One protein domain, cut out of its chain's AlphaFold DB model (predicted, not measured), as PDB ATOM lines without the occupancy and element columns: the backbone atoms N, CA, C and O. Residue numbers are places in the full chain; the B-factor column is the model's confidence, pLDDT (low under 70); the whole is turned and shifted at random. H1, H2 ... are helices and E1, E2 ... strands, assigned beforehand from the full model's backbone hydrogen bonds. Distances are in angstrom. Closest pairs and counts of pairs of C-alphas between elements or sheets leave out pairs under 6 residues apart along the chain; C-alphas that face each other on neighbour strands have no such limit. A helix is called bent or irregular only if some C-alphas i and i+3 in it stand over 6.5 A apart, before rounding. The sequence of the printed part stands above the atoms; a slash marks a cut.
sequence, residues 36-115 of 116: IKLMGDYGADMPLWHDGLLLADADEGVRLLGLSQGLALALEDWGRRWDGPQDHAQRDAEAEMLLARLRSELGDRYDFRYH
ATOM      1  N   ILE A  36     191.408 261.157 219.434       72.06
ATOM      2  CA  ILE A  36     192.467 260.165 219.332       72.06
ATOM      3  C   ILE A  36     193.364 260.545 218.143       72.06
ATOM      4  O   ILE A  36     192.932 260.547 216.984       72.06
ATOM      5  N   LYS A  37     194.618 260.909 218.436       68.50
ATOM      6  CA  LYS A  37     195.621 261.271 217.423       68.50
ATOM      7  C   LYS A  37     196.498 260.064 217.089       68.50
ATOM      8  O   LYS A  37     197.157 259.513 217.970       68.50
ATOM      9  N   LEU A  38     196.545 259.701 215.814       70.81
ATOM     10  CA  LEU A  38     197.538 258.783 215.274       70.81
ATOM     11  C   LEU A  38     198.804 259.593 214.970       70.81
ATOM     12  O   LEU A  38     198.762 260.489 214.129       70.81
ATOM     13  N   MET A  39     199.883 259.321 215.698       66.69
ATOM     14  CA  MET A  39     201.183 259.982 215.548       66.69
ATOM     15  C   MET A  39     202.276 258.918 215.509       66.69
ATOM     16  O   MET A  39     202.010 257.752 215.778       66.69
ATOM     17  N   GLY A  40     203.494 259.300 215.166       57.72
ATOM     18  CA  GLY A  40     204.594 258.354 215.047       57.72
ATOM     19  C   GLY A  40     205.604 258.304 216.187       57.72
ATOM     20  O   GLY A  40     206.466 257.433 216.201       57.72
ATOM     21  N   ASP A  41     205.525 259.237 217.133       58.25
ATOM     22  CA  ASP A  41     206.520 259.379 218.198       58.25
ATOM     23  C   ASP A  41     206.309 258.384 219.355       58.25
ATOM     24  O   ASP A  41     205.618 258.669 220.334       58.25
ATOM     25  N   TYR A  42     206.901 257.195 219.233       49.78
ATOM     26  CA  TYR A  42     206.812 256.091 220.200       49.78
ATOM     27  C   TYR A  42     207.452 256.391 221.581       49.78
ATOM     28  O   TYR A  42     207.590 255.482 222.397       49.78
ATOM     29  N   GLY A  43     207.880 257.632 221.850       46.59
ATOM     30  CA  GLY A  43     208.628 258.030 223.046       46.59
ATOM     31  C   GLY A  43     207.805 258.504 224.251       46.59
ATOM     32  O   GLY A  43     208.399 258.996 225.211       46.59
ATOM     33  N   ALA A  44     206.471 258.418 224.233       45.34
ATOM     34  CA  ALA A  44     205.628 258.948 225.310       45.34
ATOM     35  C   ALA A  44     205.153 257.865 226.304       45.34
ATOM     36  O   ALA A  44     204.254 257.087 226.002       45.34
ATOM     37  N   ASP A  45     205.689 257.886 227.531       40.34
ATOM     38  CA  ASP A  45     205.319 257.015 228.669       40.34
ATOM     39  C   ASP A  45     203.956 257.371 229.336       40.34
ATOM     40  O   ASP A  45     203.794 257.225 230.547       40.34
ATOM     41  N   MET A  46     202.963 257.905 228.611       37.25
ATOM     42  CA  MET A  46     201.690 258.378 229.201       37.25
ATOM     43  C   MET A  46     200.435 257.856 228.484       37.25
ATOM     44  O   MET A  46     200.553 257.366 227.372       37.25
ATOM     45  N   PRO A  47     199.223 258.002 229.071       41.47
ATOM     46  CA  PRO A  47     197.937 257.810 228.394       41.47
ATOM     47  C   PRO A  47     197.549 258.953 227.452       41.47
ATOM     48  O   PRO A  47     197.392 260.104 227.859       41.47
ATOM     49  N   LEU A  48     197.363 258.636 226.168       61.00
ATOM     50  CA  LEU A  48     197.538 259.586 225.058       61.00
ATOM     51  C   LEU A  48     196.231 260.138 224.466       61.00
ATOM     52  O   LEU A  48     196.136 260.430 223.273       61.00
ATOM     53  N   TRP A  49     195.229 260.378 225.312       49.34
ATOM     54  CA  TRP A  49     193.945 260.990 224.928       49.34
ATOM     55  C   TRP A  49     193.955 262.531 224.863       49.34
ATOM     56  O   TRP A  49     192.910 263.136 224.632       49.34
ATOM     57  N   HIS A  50     195.110 263.184 225.050       33.66
ATOM     58  CA  HIS A  50     195.242 264.639 224.879       33.66
ATOM     59  C   HIS A  50     196.332 265.056 223.875       33.66
ATOM     60  O   HIS A  50     196.098 265.999 223.117       33.66
ATOM     61  N   ASP A  51     197.439 264.311 223.750       34.84
ATOM     62  CA  ASP A  51     198.528 264.659 222.820       34.84
ATOM     63  C   ASP A  51     199.246 263.480 222.122       34.84
ATOM     64  O   ASP A  51     200.352 263.655 221.635       34.84
ATOM     65  N   GLY A  52     198.561 262.347 221.913       42.44
ATOM     66  CA  GLY A  52     198.765 261.465 220.751       42.44
ATOM     67  C   GLY A  52     199.644 260.219 220.896       42.44
ATOM     68  O   GLY A  52     200.484 260.162 221.774       42.44
ATOM     69  N   LEU A  53     199.423 259.288 219.953       50.19
ATOM     70  CA  LEU A  53     199.821 257.876 219.794       50.19
ATOM     71  C   LEU A  53     198.841 256.843 220.344       50.19
ATOM     72  O   LEU A  53     198.464 256.846 221.506       50.19
ATOM     73  N   LEU A  54     198.356 255.989 219.437       53.81
ATOM     74  CA  LEU A  54     197.117 255.264 219.665       53.81
ATOM     75  C   LEU A  54     197.284 254.132 220.675       53.81
ATOM     76  O   LEU A  54     196.348 253.918 221.432       53.81
ATOM     77  N   LEU A  55     198.417 253.419 220.689       58.50
ATOM     78  CA  LEU A  55     198.619 252.227 221.519       58.50
ATOM     79  C   LEU A  55     200.114 251.889 221.656       58.50
ATOM     80  O   LEU A  55     200.823 251.876 220.649       58.50
ATOM     81  N   ALA A  56     200.555 251.551 222.871       53.78
ATOM     82  CA  ALA A  56     201.861 250.932 223.115       53.78
ATOM     83  C   ALA A  56     201.853 249.416 222.816       53.78
ATOM     84  O   ALA A  56     202.898 248.855 222.500       53.78
ATOM     85  N   ASP A  57     200.679 248.771 222.880       69.50
ATOM     86  CA  ASP A  57     200.495 247.325 222.688       69.50
ATOM     87  C   ASP A  57     199.109 246.996 222.072       69.50
ATOM     88  O   ASP A  57     198.106 247.671 222.334       69.50
ATOM     89  N   ALA A  58     199.034 245.962 221.225       77.88
ATOM     90  CA  ALA A  58     197.794 245.552 220.562       77.88
ATOM     91  C   ALA A  58     196.731 244.961 221.513       77.88
ATOM     92  O   ALA A  58     195.535 245.198 221.311       77.88
ATOM     93  N   ASP A  59     197.123 244.214 222.546       78.56
ATOM     94  CA  ASP A  59     196.192 243.612 223.509       78.56
ATOM     95  C   ASP A  59     195.418 244.689 224.281       78.56
ATOM     96  O   ASP A  59     194.228 244.531 224.578       78.56
ATOM     97  N   GLU A  60     196.050 245.834 224.538       75.12
ATOM     98  CA  GLU A  60     195.389 246.993 225.134       75.12
ATOM     99  C   GLU A  60     194.301 247.569 224.225       75.12
ATOM    100  O   GLU A  60     193.184 247.826 224.683       75.12
ATOM    101  N   GLY A  61     194.571 247.689 222.923       76.94
ATOM    102  CA  GLY A  61     193.587 248.151 221.943       76.94
ATOM    103  C   GLY A  61     192.341 247.270 221.894       76.94
ATOM    104  O   GLY A  61     191.213 247.769 221.852       76.94
ATOM    105  N   VAL A  62     192.527 245.954 221.963       83.69
ATOM    106  CA  VAL A  62     191.413 245.000 221.995       83.69
ATOM    107  C   VAL A  62     190.648 245.104 223.311       83.69
ATOM    108  O   VAL A  62     189.425 245.248 223.308       83.69
ATOM    109  N   ARG A  63     191.350 245.068 224.449       80.06
ATOM    110  CA  ARG A  63     190.723 245.023 225.778       80.06
ATOM    111  C   ARG A  63     189.986 246.312 226.139       80.06
ATOM    112  O   ARG A  63     188.937 246.249 226.776       80.06
ATOM    113  N   LEU A  64     190.544 247.468 225.788       77.06
ATOM    114  CA  LEU A  64     190.105 248.764 226.316       77.06
ATOM    115  C   LEU A  64     189.242 249.533 225.327       77.06
ATOM    116  O   LEU A  64     188.235 250.132 225.707       77.06
ATOM    117  N   LEU A  65     189.620 249.504 224.051       76.75
ATOM    118  CA  LEU A  65     188.886 250.196 222.998       76.75
ATOM    119  C   LEU A  65     187.896 249.267 222.289       76.75
ATOM    120  O   LEU A  65     186.987 249.762 221.630       76.75
ATOM    121  N   GLY A  66     188.009 247.948 222.470       84.75
ATOM    122  CA  GLY A  66     187.155 246.979 221.784       84.75
ATOM    123  C   GLY A  66     187.513 246.822 220.308       84.75
ATOM    124  O   GLY A  66     186.645 246.470 219.512       84.75
ATOM    125  N   LEU A  67     188.765 247.114 219.936       85.62
ATOM    126  CA  LEU A  67     189.246 246.926 218.571       85.62
ATOM    127  C   LEU A  67     189.283 245.443 218.207       85.62
ATOM    128  O   LEU A  67     189.484 244.564 219.047       85.62
ATOM    129  N   SER A  68     189.178 245.161 216.918       89.94
ATOM    130  CA  SER A  68     189.538 243.865 216.377       89.94
ATOM    131  C   SER A  68     191.041 243.625 216.550       89.94
ATOM    132  O   SER A  68     191.859 244.529 216.354       89.94
ATOM    133  N   GLN A  69     191.426 242.377 216.840       89.44
ATOM    134  CA  GLN A  69     192.840 241.990 216.954       89.44
ATOM    135  C   GLN A  69     193.647 242.420 215.721       89.44
ATOM    136  O   GLN A  69     194.773 242.895 215.829       89.44
ATOM    137  N   GLY A  70     193.058 242.280 214.529       88.81
ATOM    138  CA  GLY A  70     193.717 242.628 213.274       88.81
ATOM    139  C   GLY A  70     193.870 244.131 213.040       88.81
ATOM    140  O   GLY A  70     194.698 244.524 212.222       88.81
ATOM    141  N   LEU A  71     193.065 244.987 213.675       88.25
ATOM    142  CA  LEU A  71     193.287 246.434 213.648       88.25
ATOM    143  C   LEU A  71     194.320 246.838 214.698       88.25
ATOM    144  O   LEU A  71     195.233 247.589 214.373       88.25
ATOM    145  N   ALA A  72     194.227 246.283 215.906       85.50
ATOM    146  CA  ALA A  72     195.178 246.556 216.977       85.50
ATOM    147  C   ALA A  72     196.623 246.197 216.579       85.50
ATOM    148  O   ALA A  72     197.511 247.039 216.681       85.50
ATOM    149  N   LEU A  73     196.841 245.010 215.996       86.50
ATOM    150  CA  LEU A  73     198.155 244.599 215.478       86.50
ATOM    151  C   LEU A  73     198.655 245.492 214.333       86.50
ATOM    152  O   LEU A  73     199.852 245.720 214.206       86.50
ATOM    153  N   ALA A  74     197.754 245.990 213.482       86.94
ATOM    154  CA  ALA A  74     198.136 246.855 212.367       86.94
ATOM    155  C   ALA A  74     198.564 248.253 212.840       86.94
ATOM    156  O   ALA A  74     199.484 248.832 212.272       86.94
ATOM    157  N   LEU A  75     197.911 248.780 213.880       82.31
ATOM    158  CA  LEU A  75     198.286 250.044 214.520       82.31
ATOM    159  C   LEU A  75     199.638 249.935 215.220       82.31
ATOM    160  O   LEU A  75     200.480 250.818 215.074       82.31
ATOM    161  N   GLU A  76     199.848 248.837 215.943       81.38
ATOM    162  CA  GLU A  76     201.111 248.545 216.607       81.38
ATOM    163  C   GLU A  76     202.261 248.408 215.597       81.38
ATOM    164  O   GLU A  76     203.291 249.062 215.742       81.38
ATOM    165  N   ASP A  77     202.076 247.611 214.539       83.19
ATOM    166  CA  ASP A  77     203.072 247.436 213.478       83.19
ATOM    167  C   ASP A  77     203.400 248.755 212.763       83.19
ATOM    168  O   ASP A  77     204.572 249.074 212.562       83.19
ATOM    169  N   TRP A  78     202.381 249.549 212.425       82.62
ATOM    170  CA  TRP A  78     202.570 250.865 211.817       82.62
ATOM    171  C   TRP A  78     203.367 251.804 212.731       82.62
ATOM    172  O   TRP A  78     204.326 252.424 212.272       82.62
ATOM    173  N   GLY A  79     203.038 251.852 214.027       77.81
ATOM    174  CA  GLY A  79     203.757 252.675 214.999       77.81
ATOM    175  C   GLY A  79     205.217 252.243 215.170       77.81
ATOM    176  O   GLY A  79     206.113 253.078 215.112       77.81
ATOM    177  N   ARG A  80     205.492 250.932 215.258       77.50
ATOM    178  CA  ARG A  80     206.870 250.400 215.318       77.50
ATOM    179  C   ARG A  80     207.691 250.715 214.066       77.50
ATOM    180  O   ARG A  80     208.914 250.822 214.142       77.50
ATOM    181  N   ARG A  81     207.044 250.802 212.900       78.81
ATOM    182  CA  ARG A  81     207.697 251.114 211.619       78.81
ATOM    183  C   ARG A  81     207.856 252.609 211.368       78.81
ATOM    184  O   ARG A  81     208.475 252.962 210.360       78.81
ATOM    185  N   TRP A  82     207.351 253.474 212.249       74.00
ATOM    186  CA  TRP A  82     207.343 254.912 212.016       74.00
ATOM    187  C   TRP A  82     208.739 255.472 211.711       74.00
ATOM    188  O   TRP A  82     208.938 256.047 210.639       74.00
ATOM    189  N   ASP A  83     209.732 255.184 212.556       71.81
ATOM    190  CA  ASP A  83     211.132 255.616 212.377       71.81
ATOM    191  C   ASP A  83     211.902 254.837 211.289       71.81
ATOM    192  O   ASP A  83     213.103 255.030 211.084       71.81
ATOM    193  N   GLY A  84     211.231 253.930 210.573       74.50
ATOM    194  CA  GLY A  84     211.818 253.117 209.511       74.50
ATOM    195  C   GLY A  84     212.151 253.897 208.227       74.50
ATOM    196  O   GLY A  84     211.914 255.095 208.118       74.50
ATOM    197  N   PRO A  85     212.674 253.230 207.184       74.19
ATOM    198  CA  PRO A  85     213.072 253.876 205.929       74.19
ATOM    199  C   PRO A  85     211.902 254.189 204.971       74.19
ATOM    200  O   PRO A  85     212.140 254.443 203.791       74.19
ATOM    201  N   GLN A  86     210.644 254.121 205.425       72.50
ATOM    202  CA  GLN A  86     209.488 254.380 204.562       72.50
ATOM    203  C   GLN A  86     209.431 255.848 204.124       72.50
ATOM    204  O   GLN A  86     209.755 256.757 204.887       72.50
ATOM    205  N   ASP A  87     208.989 256.079 202.886       80.25
ATOM    206  CA  ASP A  87     208.711 257.427 202.391       80.25
ATOM    207  C   ASP A  87     207.461 258.002 203.083       80.25
ATOM    208  O   ASP A  87     206.507 257.270 203.370       80.25
ATOM    209  N   HIS A  88     207.455 259.314 203.331       77.31
ATOM    210  CA  HIS A  88     206.345 260.017 203.980       77.31
ATOM    211  C   HIS A  88     204.997 259.760 203.291       77.31
ATOM    212  O   HIS A  88     204.008 259.515 203.974       77.31
ATOM    213  N   ALA A  89     204.954 259.698 201.956       80.94
ATOM    214  CA  ALA A  89     203.707 259.451 201.232       80.94
ATOM    215  C   ALA A  89     203.115 258.060 201.521       80.94
ATOM    216  O   ALA A  89     201.895 257.887 201.535       80.94
ATOM    217  N   GLN A  90     203.970 257.060 201.758       82.75
ATOM    218  CA  GLN A  90     203.522 255.717 202.116       82.75
ATOM    219  C   GLN A  90     202.996 255.679 203.556       82.75
ATOM    220  O   GLN A  90     201.959 255.065 203.800       82.75
ATOM    221  N   ARG A  91     203.652 256.390 204.480       78.75
ATOM    222  CA  ARG A  91     203.192 256.516 205.872       78.75
ATOM    223  C   ARG A  91     201.825 257.183 205.963       78.75
ATOM    224  O   ARG A  91     200.949 256.653 206.641       78.75
ATOM    225  N   ASP A  92     201.637 258.282 205.238       81.81
ATOM    226  CA  ASP A  92     200.380 259.031 205.210       81.81
ATOM    227  C   ASP A  92     199.233 258.169 204.663       81.81
ATOM    228  O   ASP A  92     198.141 258.135 205.229       81.81
ATOM    229  N   ALA A  93     199.487 257.409 203.592       85.38
ATOM    230  CA  ALA A  93     198.496 256.499 203.025       85.38
ATOM    231  C   ALA A  93     198.113 255.368 203.999       85.38
ATOM    232  O   ALA A  93     196.928 255.056 204.146       85.38
ATOM    233  N   GLU A  94     199.091 254.767 204.685       85.69
ATOM    234  CA  GLU A  94     198.838 253.746 205.711       85.69
ATOM    235  C   GLU A  94     198.060 254.333 206.904       85.69
ATOM    236  O   GLU A  94     197.100 253.717 207.372       85.69
ATOM    237  N   ALA A  95     198.405 255.547 207.343       83.56
ATOM    238  CA  ALA A  95     197.722 256.244 208.428       83.56
ATOM    239  C   ALA A  95     196.241 256.500 208.105       83.56
ATOM    240  O   ALA A  95     195.366 256.177 208.909       83.56
ATOM    241  N   GLU A  96     195.935 257.004 206.907       85.31
ATOM    242  CA  GLU A  96     194.553 257.223 206.460       85.31
ATOM    243  C   GLU A  96     193.744 255.917 206.409       85.31
ATOM    244  O   GLU A  96     192.587 255.873 206.843       85.31
ATOM    245  N   MET A  97     194.354 254.817 205.951       89.50
ATOM    246  CA  MET A  97     193.712 253.498 205.969       89.50
ATOM    247  C   MET A  97     193.396 253.027 207.396       89.50
ATOM    248  O   MET A  97     192.314 252.484 207.642       89.50
ATOM    249  N   LEU A  98     194.312 253.234 208.344       87.50
ATOM    250  CA  LEU A  98     194.118 252.863 209.749       87.50
ATOM    251  C   LEU A  98     193.038 253.720 210.417       87.50
ATOM    252  O   LEU A  98     192.171 253.175 211.102       87.50
ATOM    253  N   LEU A  99     193.015 255.030 210.152       85.00
ATOM    254  CA  LEU A  99     191.958 255.926 210.629       85.00
ATOM    255  C   LEU A  99     190.579 255.525 210.101       85.00
ATOM    256  O   LEU A  99     189.601 255.544 210.847       85.00
ATOM    257  N   ALA A 100     190.479 255.146 208.826       87.56
ATOM    258  CA  ALA A 100     189.221 254.679 208.251       87.56
ATOM    259  C   ALA A 100     188.713 253.407 208.952       87.56
ATOM    260  O   ALA A 100     187.522 253.295 209.244       87.56
ATOM    261  N   ARG A 101     189.613 252.473 209.283       89.38
ATOM    262  CA  ARG A 101     189.266 251.257 210.035       89.38
ATOM    263  C   ARG A 101     188.870 251.563 211.479       89.38
ATOM    264  O   ARG A 101     187.872 251.022 211.942       89.38
ATOM    265  N   LEU A 102     189.576 252.471 212.150       85.69
ATOM    266  CA  LEU A 102     189.217 252.945 213.492       85.69
ATOM    267  C   LEU A 102     187.812 253.545 213.524       85.69
ATOM    268  O   LEU A 102     187.003 253.158 214.363       85.69
ATOM    269  N   ARG A 103     187.486 254.415 212.562       86.31
ATOM    270  CA  ARG A 103     186.131 254.967 212.408       86.31
ATOM    271  C   ARG A 103     185.099 253.874 212.134       86.31
ATOM    272  O   ARG A 103     183.988 253.952 212.638       86.31
ATOM    273  N   SER A 104     185.450 252.842 211.366       89.12
ATOM    274  CA  SER A 104     184.536 251.728 211.096       89.12
ATOM    275  C   SER A 104     184.247 250.869 212.330       89.12
ATOM    276  O   SER A 104     183.143 250.341 212.435       89.12
ATOM    277  N   GLU A 105     185.221 250.675 213.221       88.69
ATOM    278  CA  GLU A 105     185.066 249.808 214.398       88.69
ATOM    279  C   GLU A 105     184.525 250.559 215.619       88.69
ATOM    280  O   GLU A 105     183.706 250.022 216.362       88.69
ATOM    281  N   LEU A 106     184.943 251.811 215.814       84.31
ATOM    282  CA  LEU A 106     184.579 252.622 216.979       84.31
ATOM    283  C   LEU A 106     183.468 253.639 216.687       84.31
ATOM    284  O   LEU A 106     182.926 254.239 217.619       84.31
ATOM    285  N   GLY A 107     183.100 253.814 215.416       82.31
ATOM    286  CA  GLY A 107     182.090 254.775 214.984       82.31
ATOM    287  C   GLY A 107     182.455 256.208 215.365       82.31
ATOM    288  O   GLY A 107     183.626 256.568 215.483       82.31
ATOM    289  N   ASP A 108     181.426 257.008 215.636       80.00
ATOM    290  CA  ASP A 108     181.557 258.400 216.082       80.00
ATOM    291  C   ASP A 108     181.806 258.519 217.597       80.00
ATOM    292  O   ASP A 108     181.625 259.582 218.190       80.00
ATOM    293  N   ARG A 109     182.189 257.419 218.269       76.31
ATOM    294  CA  ARG A 109     182.485 257.442 219.709       76.31
ATOM    295  C   ARG A 109     183.674 258.348 220.024       76.31
ATOM    296  O   ARG A 109     183.748 258.875 221.134       76.31
ATOM    297  N   TYR A 110     184.581 258.516 219.068       78.44
ATOM    298  CA  TYR A 110     185.786 259.323 219.193       78.44
ATOM    299  C   TYR A 110     186.060 260.082 217.896       78.44
ATOM    300  O   TYR A 110     185.688 259.638 216.809       78.44
ATOM    301  N   ASP A 111     186.759 261.204 218.018       76.88
ATOM    302  CA  ASP A 111     187.317 261.918 216.876       76.88
ATOM    303  C   ASP A 111     188.690 261.330 216.547       76.88
ATOM    304  O   ASP A 111     189.512 261.141 217.438       76.88
ATOM    305  N   PHE A 112     188.974 261.066 215.271       75.50
ATOM    306  CA  PHE A 112     190.248 260.479 214.846       75.50
ATOM    307  C   PHE A 112     190.983 261.407 213.887       75.50
ATOM    308  O   PHE A 112     190.440 261.767 212.833       75.50
ATOM    309  N   ARG A 113     192.231 261.755 214.216       74.81
ATOM    310  CA  ARG A 113     193.105 262.574 213.363       74.81
ATOM    311  C   ARG A 113     194.483 261.955 213.225       74.81
ATOM    312  O   ARG A 113     195.012 261.411 214.185       74.81
ATOM    313  N   TYR A 114     195.066 262.094 212.044       72.81
ATOM    314  CA  TYR A 114     196.470 261.799 211.816       72.81
ATOM    315  C   TYR A 114     197.266 263.091 211.964       72.81
ATOM    316  O   TYR A 114     196.840 264.145 211.483       72.81
ATOM    317  N   HIS A 115     198.385 263.002 212.672       69.81
ATOM    318  CA  HIS A 115     199.383 264.051 212.727       69.81
ATOM    319  C   HIS A 115     200.706 263.453 212.231       69.81
ATOM    320  O   HIS A 115     201.237 262.573 212.914       69.81
TER     321      HIS A 115
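This is residues 36 to 115 of the 116 residues of an uncharacterized protein of Nocardioides cavernae (UniProt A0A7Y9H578). A long helix, H3, packs on helix H2 along one side and on a small two-stranded ribbon, E1 and E2, along another, while the short H1 packs at a steep angle on H2. A long loop, residues 39 to 57, runs from E1 to H1. The 80 printed residues hold three named helices and two strands in the order E1 H1 H2 H3 E2; the class is mostly helix, and the sheet, E1 beside E2, is parallel. The whole is compact and rounded, with a radius of gyration of the C-alphas of 11.7 A and spans of 32 by 26 by 22 A.

E1, residues 36 to 38, and E2, residues 111 to 114, are parallel neighbours at 18 degrees, with N 36 and O 111 within hydrogen-bond range at 2.8 A. H1, residues 58 to 65, touches H2, residues 69 to 80, at a steep tilt of 60 degrees, closest at the C-alphas of Ala 58 and Ala 72, 4.6 A. H3, residues 88 to 109, is irregular, C-alphas 105 and 108 being 9.4 A apart, with a kink of 64 degrees near residue 103. H2 and H3 form a helical hairpin at 36 degrees, only just steep; H3 touches with residues 94 to 102 alone, closest at the C-alphas of Leu 75 and Leu 98, 6.9 A. The closest C-alphas of H3 and E2, Leu 99 and Phe 112, are 6.4 A apart. H2 and E2 are apart. Each O i to N i+4 pair is within hydrogen-bond range in H1, 7 of 8 in H2 and 16 of 18 in H3.

E1 begins at C-alpha 36 (192.467, 260.165, 219.332) and is 6.6 A long. H1 measures 10.3 A, H2 16.4 A and H3 28.7 A, from C-alpha 88 (206.345, 260.017, 203.980). E2, 10.5 A, ends at C-alpha 114 (196.470, 261.799, 211.816).

The C-alphas of Pro 85 and Arg 109, the two farthest apart, are 33.7 A apart. The printed part has no cut. E1 to H1 is a long link. Residue 37, residues 39 to 57 and residue 115 have pLDDT under 70.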